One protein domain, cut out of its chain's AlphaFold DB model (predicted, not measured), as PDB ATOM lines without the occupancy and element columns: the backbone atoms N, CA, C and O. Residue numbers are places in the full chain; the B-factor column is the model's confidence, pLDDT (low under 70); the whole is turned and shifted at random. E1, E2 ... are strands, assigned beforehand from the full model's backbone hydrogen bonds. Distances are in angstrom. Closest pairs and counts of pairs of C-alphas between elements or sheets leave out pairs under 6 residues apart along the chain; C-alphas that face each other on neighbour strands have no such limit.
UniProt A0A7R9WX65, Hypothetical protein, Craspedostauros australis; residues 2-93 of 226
ATOM      1  N   LEU A   2     328.084 504.399 436.609       84.12
ATOM      2  CA  LEU A   2     329.067 505.226 437.298       84.12
ATOM      3  C   LEU A   2     328.702 505.243 438.779       84.12
ATOM      4  O   LEU A   2     327.529 505.407 439.110       84.12
ATOM      5  N   TYR A   3     329.702 505.055 439.627       87.69
ATOM      6  CA  TYR A   3     329.562 505.148 441.070       87.69
ATOM      7  C   TYR A   3     330.516 506.216 441.584       87.69
ATOM      8  O   TYR A   3     331.605 506.385 441.030       87.69
ATOM      9  N   GLN A   4     330.103 506.935 442.619       87.12
ATOM     10  CA  GLN A   4     330.881 508.017 443.201       87.12
ATOM     11  C   GLN A   4     330.847 507.917 444.725       87.12
ATOM     12  O   GLN A   4     329.799 507.652 445.307       87.12
ATOM     13  N   ALA A   5     331.999 508.165 445.342       86.62
ATOM     14  CA  ALA A   5     332.145 508.441 446.764       86.62
ATOM     15  C   ALA A   5     332.796 509.825 446.903       86.62
ATOM     16  O   ALA A   5     333.693 510.172 446.126       86.62
ATOM     17  N   ALA A   6     332.315 510.635 447.843       82.94
ATOM     18  CA  ALA A   6     332.869 511.951 448.142       82.94
ATOM     19  C   ALA A   6     333.574 511.900 449.498       82.94
ATOM     20  O   ALA A   6     333.064 511.301 450.437       82.94
ATOM     21  N   TYR A   7     334.738 512.532 449.590       81.94
ATOM     22  CA  TYR A   7     335.498 512.629 450.829       81.94
ATOM     23  C   TYR A   7     336.131 514.011 450.935       81.94
ATOM     24  O   TYR A   7     336.411 514.665 449.925       81.94
ATOM     25  N   GLU A   8     336.366 514.443 452.166       80.88
ATOM     26  CA  GLU A   8     337.026 515.708 452.462       80.88
ATOM     27  C   GLU A   8     338.473 515.460 452.881       80.88
ATOM     28  O   GLU A   8     338.798 514.453 453.510       80.88
ATOM     29  N   MET A   9     339.364 516.368 452.482       76.69
ATOM     30  CA  MET A   9     340.766 516.296 452.881       76.69
ATOM     31  C   MET A   9     340.882 516.752 454.345       76.69
ATOM     32  O   MET A   9     340.465 517.871 454.644       76.69
ATOM     33  N   PRO A  10     341.453 515.937 455.247       72.81
ATOM     34  CA  PRO A  10     341.556 516.296 456.662       72.81
ATOM     35  C   PRO A  10     342.444 517.535 456.874       72.81
ATOM     36  O   PRO A  10     343.510 517.637 456.253       72.81
ATOM     37  N   SER A  11     342.055 518.449 457.774       67.56
ATOM     38  CA  SER A  11     342.781 519.708 458.054       67.56
ATOM     39  C   SER A  11     344.143 519.433 458.684       67.56
ATOM     40  O   SER A  11     344.299 518.461 459.415       67.56
ATOM     41  N   ASN A  12     345.154 520.269 458.435       63.31
ATOM     42  CA  ASN A  12     346.509 520.091 458.984       63.31
ATOM     43  C   ASN A  12     346.564 519.994 460.521       63.31
ATOM     44  O   ASN A  12     347.568 519.522 461.042       63.31
ATOM     45  N   ASP A  13     345.492 520.376 461.212       59.91
ATOM     46  CA  ASP A  13     345.353 520.291 462.667       59.91
ATOM     47  C   ASP A  13     345.203 518.839 463.181       59.91
ATOM     48  O   ASP A  13     345.495 518.571 464.342       59.91
ATOM     49  N   ASP A  14     344.843 517.884 462.313       57.69
ATOM     50  CA  ASP A  14     344.614 516.467 462.659       57.69
ATOM     51  C   ASP A  14     345.884 515.583 462.533       57.69
ATOM     52  O   ASP A  14     345.817 514.433 462.092       57.69
ATOM     53  N   GLN A  15     347.082 516.118 462.796       55.16
ATOM     54  CA  GLN A  15     348.341 515.379 462.600       55.16
ATOM     55  C   GLN A  15     348.634 514.365 463.723       55.16
ATOM     56  O   GLN A  15     349.050 514.744 464.812       55.16
ATOM     57  N   GLU A  16     348.553 513.067 463.409       56.44
ATOM     58  CA  GLU A  16     349.147 511.988 464.226       56.44
ATOM     59  C   GLU A  16     350.605 511.658 463.841       56.44
ATOM     60  O   GLU A  16     351.338 511.108 464.655       56.44
ATOM     61  N   ASN A  17     351.064 512.002 462.626       54.62
ATOM     62  CA  ASN A  17     352.414 511.679 462.140       54.62
ATOM     63  C   ASN A  17     353.050 512.870 461.395       54.62
ATOM     64  O   ASN A  17     352.525 513.345 460.388       54.62
ATOM     65  N   GLY A  18     354.200 513.345 461.883       57.34
ATOM     66  CA  GLY A  18     354.851 514.611 461.503       57.34
ATOM     67  C   GLY A  18     355.495 514.710 460.108       57.34
ATOM     68  O   GLY A  18     356.334 515.581 459.909       57.34
ATOM     69  N   ASP A  19     355.133 513.857 459.142       69.75
ATOM     70  CA  ASP A  19     355.647 513.894 457.752       69.75
ATOM     71  C   ASP A  19     354.722 514.693 456.800       69.75
ATOM     72  O   ASP A  19     354.971 514.817 455.605       69.75
ATOM     73  N   GLY A  20     353.599 515.228 457.299       74.81
ATOM     74  CA  GLY A  20     352.662 516.049 456.513       74.81
ATOM     75  C   GLY A  20     351.847 515.296 455.448       74.81
ATOM     76  O   GLY A  20     350.873 515.843 454.931       74.81
ATOM     77  N   TRP A  21     352.183 514.040 455.147       82.69
ATOM     78  CA  TRP A  21     351.408 513.161 454.271       82.69
ATOM     79  C   TRP A  21     350.209 512.556 454.995       82.69
ATOM     80  O   TRP A  21     350.315 512.106 456.134       82.69
ATOM     81  N   LYS A  22     349.070 512.487 454.299       83.44
ATOM     82  CA  LYS A  22     347.836 511.910 454.838       83.44
ATOM     83  C   LYS A  22     347.324 510.773 453.970       83.44
ATOM     84  O   LYS A  22     347.236 510.903 452.750       83.44
ATOM     85  N   THR A  23     346.963 509.671 454.617       85.44
ATOM     86  CA  THR A  23     346.363 508.506 453.966       85.44
ATOM     87  C   THR A  23     344.854 508.552 454.135       85.44
ATOM     88  O   THR A  23     344.355 508.609 455.255       85.44
ATOM     89  N   ILE A  24     344.130 508.485 453.021       86.12
ATOM     90  CA  ILE A  24     342.667 508.461 453.006       86.12
ATOM     91  C   ILE A  24     342.225 507.074 452.557       86.12
ATOM     92  O   ILE A  24     342.641 506.593 451.504       86.12
ATOM     93  N   LYS A  25     341.400 506.427 453.380       88.31
ATOM     94  CA  LYS A  25     340.844 505.098 453.119       88.31
ATOM     95  C   LYS A  25     339.373 505.260 452.756       88.31
ATOM     96  O   LYS A  25     338.614 505.775 453.567       88.31
ATOM     97  N   ILE A  26     338.998 504.850 451.546       87.62
ATOM     98  CA  ILE A  26     337.626 504.964 451.037       87.62
ATOM     99  C   ILE A  26     337.081 503.546 450.825       87.62
ATOM    100  O   ILE A  26     337.534 502.877 449.891       87.62
ATOM    101  N   PRO A  27     336.176 503.060 451.689       88.44
ATOM    102  CA  PRO A  27     335.531 501.766 451.505       88.44
ATOM    103  C   PRO A  27     334.717 501.713 450.204       88.44
ATOM    104  O   PRO A  27     334.188 502.725 449.741       88.44
ATOM    105  N   PHE A  28     334.598 500.530 449.595       87.12
ATOM    106  CA  PHE A  28     333.760 500.370 448.397       87.12
ATOM    107  C   PHE A  28     332.268 500.526 448.717       87.12
ATOM    108  O   PHE A  28     331.477 500.856 447.837       87.12
ATOM    109  N   GLU A  29     331.908 500.343 449.982       84.88
ATOM    110  CA  GLU A  29     330.577 500.535 450.542       84.88
ATOM    111  C   GLU A  29     330.101 501.996 450.439       84.88
ATOM    112  O   GLU A  29     328.902 502.235 450.299       84.88
ATOM    113  N   ASP A  30     331.025 502.964 450.413       85.94
ATOM    114  CA  ASP A  30     330.703 504.394 450.309       85.94
ATOM    115  C   ASP A  30     330.322 504.820 448.880       85.94
ATOM    116  O   ASP A  30     329.849 505.937 448.651       85.94
ATOM    117  N   PHE A  31     330.531 503.951 447.886       87.56
ATOM    118  CA  PHE A  31     330.258 504.264 446.487       87.56
ATOM    119  C   PHE A  31     328.779 504.082 446.146       87.56
ATOM    120  O   PHE A  31     328.254 502.967 446.111       87.56
ATOM    121  N   GLN A  32     328.128 505.185 445.773       85.69
ATOM    122  CA  GLN A  32     326.718 505.199 445.387       85.69
ATOM    123  C   GLN A  32     326.543 505.409 443.884       85.69
ATOM    124  O   GLN A  32     327.371 506.037 443.217       85.69
ATOM    125  N   LEU A  33     325.453 504.870 443.338       87.19
ATOM    126  CA  LEU A  33     325.111 505.005 441.926       87.19
ATOM    127  C   LEU A  33     324.786 506.466 441.582       87.19
ATOM    128  O   LEU A  33     323.919 507.084 442.201       87.19
ATOM    129  N   VAL A  34     325.419 506.985 440.530       83.00
ATOM    130  CA  VAL A  34     325.153 508.338 440.022       83.00
ATOM    131  C   VAL A  34     324.528 508.324 438.631       83.00
ATOM    132  O   VAL A  34     324.863 507.507 437.768       83.00
ATOM    133  N   SER A  35     323.636 509.288 438.397       80.50
ATOM    134  CA  SER A  35     323.070 509.599 437.085       80.50
ATOM    135  C   SER A  35     323.450 511.029 436.708       80.50
ATOM    136  O   SER A  35     322.881 512.007 437.198       80.50
ATOM    137  N   GLY A  36     324.472 511.163 435.861       79.00
ATOM    138  CA  GLY A  36     325.068 512.465 435.567       79.00
ATOM    139  C   GLY A  36     325.716 513.067 436.824       79.00
ATOM    140  O   GLY A  36     326.550 512.396 437.423       79.00
ATOM    141  N   PRO A  37     325.374 514.308 437.221       68.31
ATOM    142  CA  PRO A  37     325.954 514.968 438.392       68.31
ATOM    143  C   PRO A  37     325.206 514.693 439.708       68.31
ATOM    144  O   PRO A  37     325.559 515.286 440.722       68.31
ATOM    145  N   LYS A  38     324.140 513.878 439.702       75.31
ATOM    146  CA  LYS A  38     323.299 513.637 440.883       75.31
ATOM    147  C   LYS A  38     323.454 512.208 441.394       75.31
ATOM    148  O   LYS A  38     323.441 511.264 440.598       75.31
ATOM    149  N   MET A  39     323.528 512.072 442.718       78.06
ATOM    150  CA  MET A  39     323.347 510.794 443.405       78.06
ATOM    151  C   MET A  39     321.915 510.313 443.174       78.06
ATOM    152  O   MET A  39     320.973 511.109 443.201       78.06
ATOM    153  N   VAL A  40     321.748 509.025 442.882       80.50
ATOM    154  CA  VAL A  40     320.423 508.413 442.773       80.50
ATOM    155  C   VAL A  40     319.978 508.036 444.189       80.50
ATOM    156  O   VAL A  40     320.656 507.210 444.804       80.50
ATOM    157  N   PRO A  41     318.876 508.606 444.717       76.06
ATOM    158  CA  PRO A  41     318.315 508.165 445.992       76.06
ATOM    159  C   PRO A  41     318.031 506.658 445.934       76.06
ATOM    160  O   PRO A  41     317.499 506.184 444.929       76.06
ATOM    161  N   ASP A  42     318.440 505.911 446.961       78.19
ATOM    162  CA  ASP A  42     318.321 504.443 447.046       78.19
ATOM    163  C   ASP A  42     319.020 503.665 445.912       78.19
ATOM    164  O   ASP A  42     318.642 502.546 445.548       78.19
ATOM    165  N   GLY A  43     320.067 504.253 445.326       75.19
ATOM    166  CA  GLY A  43     320.917 503.575 444.356       75.19
ATOM    167  C   GLY A  43     321.532 502.296 444.935       75.19
ATOM    168  O   GLY A  43     321.994 502.270 446.074       75.19
ATOM    169  N   LYS A  44     321.574 501.224 444.133       80.75
ATOM    170  CA  LYS A  44     322.259 499.983 444.532       80.75
ATOM    171  C   LYS A  44     323.735 500.283 444.854       80.75
ATOM    172  O   LYS A  44     324.332 501.074 444.121       80.75
ATOM    173  N   PRO A  45     324.324 499.649 445.883       80.81
ATOM    174  CA  PRO A  45     325.741 499.812 446.194       80.81
ATOM    175  C   PRO A  45     326.621 499.246 445.074       80.81
ATOM    176  O   PRO A  45     326.179 498.422 444.262       80.81
ATOM    177  N   LEU A  46     327.876 499.692 445.029       82.75
ATOM    178  CA  LEU A  46     328.857 499.202 444.068       82.75
ATOM    179  C   LEU A  46     329.070 497.688 444.231       82.75
ATOM    180  O   LEU A  46     329.522 497.212 445.267       82.75
ATOM    181  N   ASN A  47     328.789 496.927 443.173       81.62
ATOM    182  CA  ASN A  47     329.105 495.503 443.109       81.62
ATOM    183  C   ASN A  47     330.489 495.304 442.469       81.62
ATOM    184  O   ASN A  47     330.676 495.601 441.288       81.62
ATOM    185  N   THR A  48     331.442 494.788 443.245       77.81
ATOM    186  CA  THR A  48     332.838 494.562 442.835       77.81
ATOM    187  C   THR A  48     333.092 493.175 442.233       77.81
ATOM    188  O   THR A  48     334.142 492.969 441.625       77.81
ATOM    189  N   THR A  49     332.133 492.243 442.300       78.88
ATOM    190  CA  THR A  49     332.282 490.845 441.845       78.88
ATOM    191  C   THR A  49     332.572 490.724 440.344       78.88
ATOM    192  O   THR A  49     333.220 489.778 439.908       78.88
ATOM    193  N   GLY A  50     332.119 491.689 439.536       73.88
ATOM    194  CA  GLY A  50     332.361 491.728 438.086       73.88
ATOM    195  C   GLY A  50     333.678 492.391 437.662       73.88
ATOM    196  O   GLY A  50     333.918 492.538 436.464       73.88
ATOM    197  N   GLY A  51     334.504 492.822 438.619       75.94
ATOM    198  CA  GLY A  51     335.705 493.609 438.364       75.94
ATOM    199  C   GLY A  51     335.420 495.097 438.129       75.94
ATOM    200  O   GLY A  51     334.326 495.513 437.742       75.94
ATOM    201  N   ILE A  52     336.434 495.929 438.373       80.31
ATOM    202  CA  ILE A  52     336.368 497.384 438.193       80.31
ATOM    203  C   ILE A  52     337.138 497.749 436.923       80.31
ATOM    204  O   ILE A  52     338.335 497.504 436.817       80.31
ATOM    205  N   TYR A  53     336.452 498.350 435.952       79.12
ATOM    206  CA  TYR A  53     337.047 498.690 434.654       79.12
ATOM    207  C   TYR A  53     337.878 499.978 434.681       79.12
ATOM    208  O   TYR A  53     338.845 500.108 433.935       79.12
ATOM    209  N   GLN A  54     337.470 500.960 435.489       82.31
ATOM    210  CA  GLN A  54     338.127 502.259 435.567       82.31
ATOM    211  C   GLN A  54     337.830 502.929 436.907       82.31
ATOM    212  O   GLN A  54     336.678 502.986 437.333       82.31
ATOM    213  N   ILE A  55     338.868 503.504 437.511       84.00
ATOM    214  CA  ILE A  55     338.763 504.416 438.648       84.00
ATOM    215  C   ILE A  55     339.150 505.809 438.151       84.00
ATOM    216  O   ILE A  55     340.150 505.977 437.450       84.00
ATOM    217  N   GLY A  56     338.322 506.802 438.462       84.56
ATOM    218  CA  GLY A  56     338.577 508.202 438.152       84.56
ATOM    219  C   GLY A  56     338.595 509.017 439.435       84.56
ATOM    220  O   GLY A  56     337.692 508.881 440.253       84.56
ATOM    221  N   LEU A  57     339.603 509.872 439.590       83.44
ATOM    222  CA  LEU A  57     339.653 510.852 440.668       83.44
ATOM    223  C   LEU A  57     339.229 512.213 440.112       83.44
ATOM    224  O   LEU A  57     339.846 512.726 439.176       83.44
ATOM    225  N   ALA A  58     338.180 512.790 440.690       80.69
ATOM    226  CA  ALA A  58     337.746 514.150 440.404       80.69
ATOM    227  C   ALA A  58     338.032 515.020 441.629       80.69
ATOM    228  O   ALA A  58     337.495 514.784 442.706       80.69
ATOM    229  N   LEU A  59     338.890 516.023 441.456       77.12
ATOM    230  CA  LEU A  59     339.237 516.968 442.511       77.12
ATOM    231  C   LEU A  59     338.407 518.236 442.336       77.12
ATOM    232  O   LEU A  59     338.415 518.849 441.267       77.12
ATOM    233  N   SER A  60     337.719 518.641 443.397       71.44
ATOM    234  CA  SER A  60     336.942 519.875 443.432       71.44
ATOM    235  C   SER A  60     337.355 520.708 444.634       71.44
ATOM    236  O   SER A  60     337.496 520.196 445.738       71.44
ATOM    237  N   LYS A  61     337.511 522.014 444.412       68.81
ATOM    238  CA  LYS A  61     337.648 523.000 445.492       68.81
ATOM    239  C   LYS A  61     336.308 523.310 446.166       68.81
ATOM    240  O   LYS A  61     336.268 523.892 447.244       68.81
ATOM    241  N   PHE A  62     335.216 522.974 445.489       65.56
ATOM    242  CA  PHE A  62     333.858 523.199 445.946       65.56
ATOM    243  C   PHE A  62     333.338 521.909 446.566       65.56
ATOM    244  O   PHE A  62     333.360 520.867 445.903       65.56
ATOM    245  N   GLN A  63     332.850 521.987 447.801       59.16
ATOM    246  CA  GLN A  63     332.024 520.927 448.363       59.16
ATOM    247  C   GLN A  63     330.759 520.858 447.500       59.16
ATOM    248  O   GLN A  63     330.086 521.866 447.276       59.16
ATOM    249  N   ILE A  64     330.477 519.694 446.927       57.28
ATOM    250  CA  ILE A  64     329.275 519.506 446.118       57.28
ATOM    251  C   ILE A  64     328.131 519.308 447.114       57.28
ATOM    252  O   ILE A  64     327.875 518.193 447.548       57.28
ATOM    253  N   SER A  65     327.511 520.406 447.552       52.88
ATOM    254  CA  SER A  65     326.308 520.355 448.382       52.88
ATOM    255  C   SER A  65     325.078 520.137 447.501       52.88
ATOM    256  O   SER A  65     324.973 520.719 446.419       52.88
ATOM    257  N   ASP A  66     324.117 519.351 447.984       56.22
ATOM    258  CA  ASP A  66     322.818 519.144 447.328       56.22
ATOM    259  C   ASP A  66     322.001 520.442 447.183       56.22
ATOM    260  O   ASP A  66     321.054 520.508 446.395       56.22
ATOM    261  N   LYS A  67     322.367 521.496 447.925       48.47
ATOM    262  CA  LYS A  67     321.754 522.825 447.861       48.47
ATOM    263  C   LYS A  67     322.763 523.835 447.315       48.47
ATOM    264  O   LYS A  67     323.838 524.023 447.869       48.47
ATOM    265  N   THR A  68     322.386 524.530 446.246       49.50
ATOM    266  CA  THR A  68     323.156 525.556 445.510       49.50
ATOM    267  C   THR A  68     323.414 526.859 446.287       49.50
ATOM    268  O   THR A  68     323.649 527.901 445.679       49.50
ATOM    269  N   SER A  69     323.347 526.840 447.617       52.66
ATOM    270  CA  SER A  69     323.628 527.999 448.466       52.66
ATOM    271  C   SER A  69     325.095 528.028 448.893       52.66
ATOM    272  O   SER A  69     325.744 526.992 448.997       52.66
ATOM    273  N   GLU A  70     325.598 529.241 449.101       49.72
ATOM    274  CA  GLU A  70     326.999 529.597 449.327       49.72
ATOM    275  C   GLU A  70     327.755 528.645 450.266       49.72
ATOM    276  O   GLU A  70     327.290 528.278 451.343       49.72
ATOM    277  N   LEU A  71     328.950 528.254 449.823       56.09
ATOM    278  CA  LEU A  71     329.836 527.333 450.521       56.09
ATOM    279  C   LEU A  71     330.724 528.119 451.498       56.09
ATOM    280  O   LEU A  71     331.605 528.849 451.032       56.09
ATOM    281  N   PRO A  72     330.558 527.962 452.825       57.12
ATOM    282  CA  PRO A  72     331.272 528.772 453.818       57.12
ATOM    283  C   PRO A  72     332.794 528.553 453.799       57.12
ATOM    284  O   PRO A  72     333.556 529.427 454.205       57.12
ATOM    285  N   SER A  73     333.256 527.421 453.265       57.62
ATOM    286  CA  SER A  73     334.677 527.052 453.193       57.62
ATOM    287  C   SER A  73     335.346 527.415 451.861       57.62
ATOM    288  O   SER A  73     336.465 526.970 451.585       57.62
ATOM    289  N   PHE A  74     334.692 528.203 450.997       57.28
ATOM    290  CA  PHE A  74     335.278 528.589 449.717       57.28
ATOM    291  C   PHE A  74     336.481 529.517 449.915       57.28
ATOM    292  O   PHE A  74     336.358 530.668 450.329       57.28
ATOM    293  N   ARG A  75     337.664 529.036 449.532       59.22
ATOM    294  CA  ARG A  75     338.859 529.875 449.401       59.22
ATOM    295  C   ARG A  75     339.063 530.193 447.918       59.22
ATOM    296  O   ARG A  75     339.178 529.257 447.133       59.22
ATOM    297  N   PRO A  76     339.148 531.451 447.468       59.94
ATOM    298  CA  PRO A  76     339.574 531.748 446.098       59.94
ATOM    299  C   PRO A  76     341.057 531.373 445.890       59.94
ATOM    300  O   PRO A  76     341.825 531.298 446.844       59.94
ATOM    301  N   GLY A  77     341.469 531.057 444.654       69.44
ATOM    302  CA  GLY A  77     342.879 530.800 444.292       69.44
ATOM    303  C   GLY A  77     343.197 529.379 443.807       69.44
ATOM    304  O   GLY A  77     342.321 528.515 443.743       69.44
ATOM    305  N   TYR A  78     344.459 529.136 443.458       70.88
ATOM    306  CA  TYR A  78     344.948 527.811 443.059       70.88
ATOM    307  C   TYR A  78     345.028 526.865 444.261       70.88
ATOM    308  O   TYR A  78     345.157 527.311 445.400       70.88
ATOM    309  N   PHE A  79     344.919 525.563 444.010       72.81
ATOM    310  CA  PHE A  79     345.224 524.530 444.994       72.81
ATOM    311  C   PHE A  79     346.050 523.438 444.316       72.81
ATOM    312  O   PHE A  79     345.897 523.195 443.116       72.81
ATOM    313  N   GLU A  80     346.938 522.819 445.083       77.94
ATOM    314  CA  GLU A  80     347.802 521.733 444.640       77.94
ATOM    315  C   GLU A  80     347.487 520.497 445.478       77.94
ATOM    316  O   GLU A  80     347.327 520.587 446.692       77.94
ATOM    317  N   VAL A  81     347.370 519.347 444.815       80.94
ATOM    318  CA  VAL A  81     347.223 518.045 445.465       80.94
ATOM    319  C   VAL A  81     348.366 517.177 444.976       80.94
ATOM    320  O   VAL A  81     348.484 516.925 443.776       80.94
ATOM    321  N   GLN A  82     349.197 516.722 445.907       84.62
ATOM    322  CA  GLN A  82     350.276 515.784 445.627       84.62
ATOM    323  C   GLN A  82     349.821 514.384 446.029       84.62
ATOM    324  O   GLN A  82     349.421 514.152 447.166       84.62
ATOM    325  N   VAL A  83     349.854 513.451 445.078       85.75
ATOM    326  CA  VAL A  83     349.502 512.048 445.315       85.75
ATOM    327  C   VAL A  83     350.786 511.240 445.319       85.75
ATOM    328  O   VAL A  83     351.473 511.168 444.301       85.75
ATOM    329  N   ARG A  84     351.104 510.642 446.469       86.50
ATOM    330  CA  ARG A  84     352.275 509.776 446.622       86.50
ATOM    331  C   ARG A  84     352.003 508.367 446.108       86.50
ATOM    332  O   ARG A  84     352.790 507.837 445.332       86.50
ATOM    333  N   GLU A  85     350.888 507.779 446.529       85.38
ATOM    334  CA  GLU A  85     350.541 506.393 446.226       85.38
ATOM    335  C   GLU A  85     349.021 506.210 446.178       85.38
ATOM    336  O   GLU A  85     348.277 506.903 446.873       85.38
ATOM    337  N   ILE A  86     348.571 505.274 445.341       86.75
ATOM    338  CA  ILE A  86     347.188 504.798 445.275       86.75
ATOM    339  C   ILE A  86     347.247 503.279 445.404       86.75
ATOM    340  O   ILE A  86     347.923 502.625 444.610       86.75
ATOM    341  N   GLY A  87     346.530 502.726 446.379       86.00
ATOM    342  CA  GLY A  87     346.554 501.300 446.677       86.00
ATOM    343  C   GLY A  87     345.219 500.782 447.194       86.00
ATOM    344  O   GLY A  87     344.266 501.537 447.390       86.00
ATOM    345  N   LEU A  88     345.170 499.470 447.401       84.44
ATOM    346  CA  LEU A  88     344.063 498.790 448.064       84.44
ATOM    347  C   LEU A  88     344.389 498.661 449.550       84.44
ATOM    348  O   LEU A  88     345.544 498.448 449.917       84.44
ATOM    349  N   PHE A  89     343.371 498.758 450.397       84.94
ATOM    350  CA  PHE A  89     343.501 498.476 451.820       84.94
ATOM    351  C   PHE A  89     342.516 497.378 452.210       84.94
ATOM    352  O   PHE A  89     341.448 497.241 451.615       84.94
ATOM    353  N   TRP A  90     342.884 496.606 453.224       80.62
ATOM    354  CA  TRP A  90     341.999 495.663 453.891       80.62
ATOM    355  C   TRP A  90     341.800 496.120 455.335       80.62
ATOM    356  O   TRP A  90     342.738 496.579 455.992       80.62
ATOM    357  N   ASN A  91     340.582 495.990 455.849       71.44
ATOM    358  CA  ASN A  91     340.339 496.140 457.277       71.44
ATOM    359  C   ASN A  91     340.594 494.782 457.941       71.44
ATOM    360  O   ASN A  91     339.778 493.875 457.821       71.44
ATOM    361  N   SER A  92     341.701 494.635 458.677       52.75
ATOM    362  CA  SER A  92     342.003 493.430 459.483       52.75
ATOM    363  C   SER A  92     341.074 493.232 460.698       52.75
ATOM    364  O   SER A  92     341.401 492.470 461.598       52.75
ATOM    365  N   ALA A  93     339.919 493.899 460.747       48.31
ATOM    366  CA  ALA A  93     338.977 493.851 461.865       48.31
ATOM    367  C   ALA A  93     337.766 492.931 461.603       48.31
ATOM    368  O   ALA A  93     336.701 493.135 462.178       48.31
TER     369      ALA A  93
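What this domain is: This is residues 2 to 93 of the 226 residues of the protein "Hypothetical protein" of Craspedostauros australis (UniProt A0A7R9WX65). The model has little regular structure: it is a loose set of long loops, with a small two-stranded patch, E1 and E2, at one side. Residues 5 to 31 run away from the patch and fold back to it, and residues 36 to 93 wind on in a long course with no named element. The printed part has 92 residues, no named helix and two strands, E1 then E2, antiparallel; the class is all strand, though these hold only 7 residues. It is loose, with a radius of gyration of the C-alphas of 15.7 A and spans of 39 by 39 by 23 A.

How they stand to each other: E1, residues 2 to 4, and E2, residues 32 to 35, form an antiparallel hairpin, with 126 degrees between their directions. C-alphas 3 and 33 face each other at 4.5 A. N 4 and O 32 are within hydrogen-bond range at 2.9 A, as are N 34 and O 2 at 3.0 A. Residues 34 to 35 of E2 also pair, antiparallel, with residues 38 to 39.

Where its parts are: E1 begins at C-alpha 2, (329.067, 505.226, 437.298), and is 6.8 A long. E2 is 10.1 A long and ends at C-alpha 35, (323.070, 509.599, 437.085).

The domain as a whole: The C-alphas farthest apart, of Thr 49 and Pro 76, are 41.8 A apart. The printed part has no cut, and the link from E1 to E2 is long, 27 residues. Mean pLDDT of the printed part is 74.2; residues 11 to 19, 37, 61 to 77 and 92 to 93 are under 70.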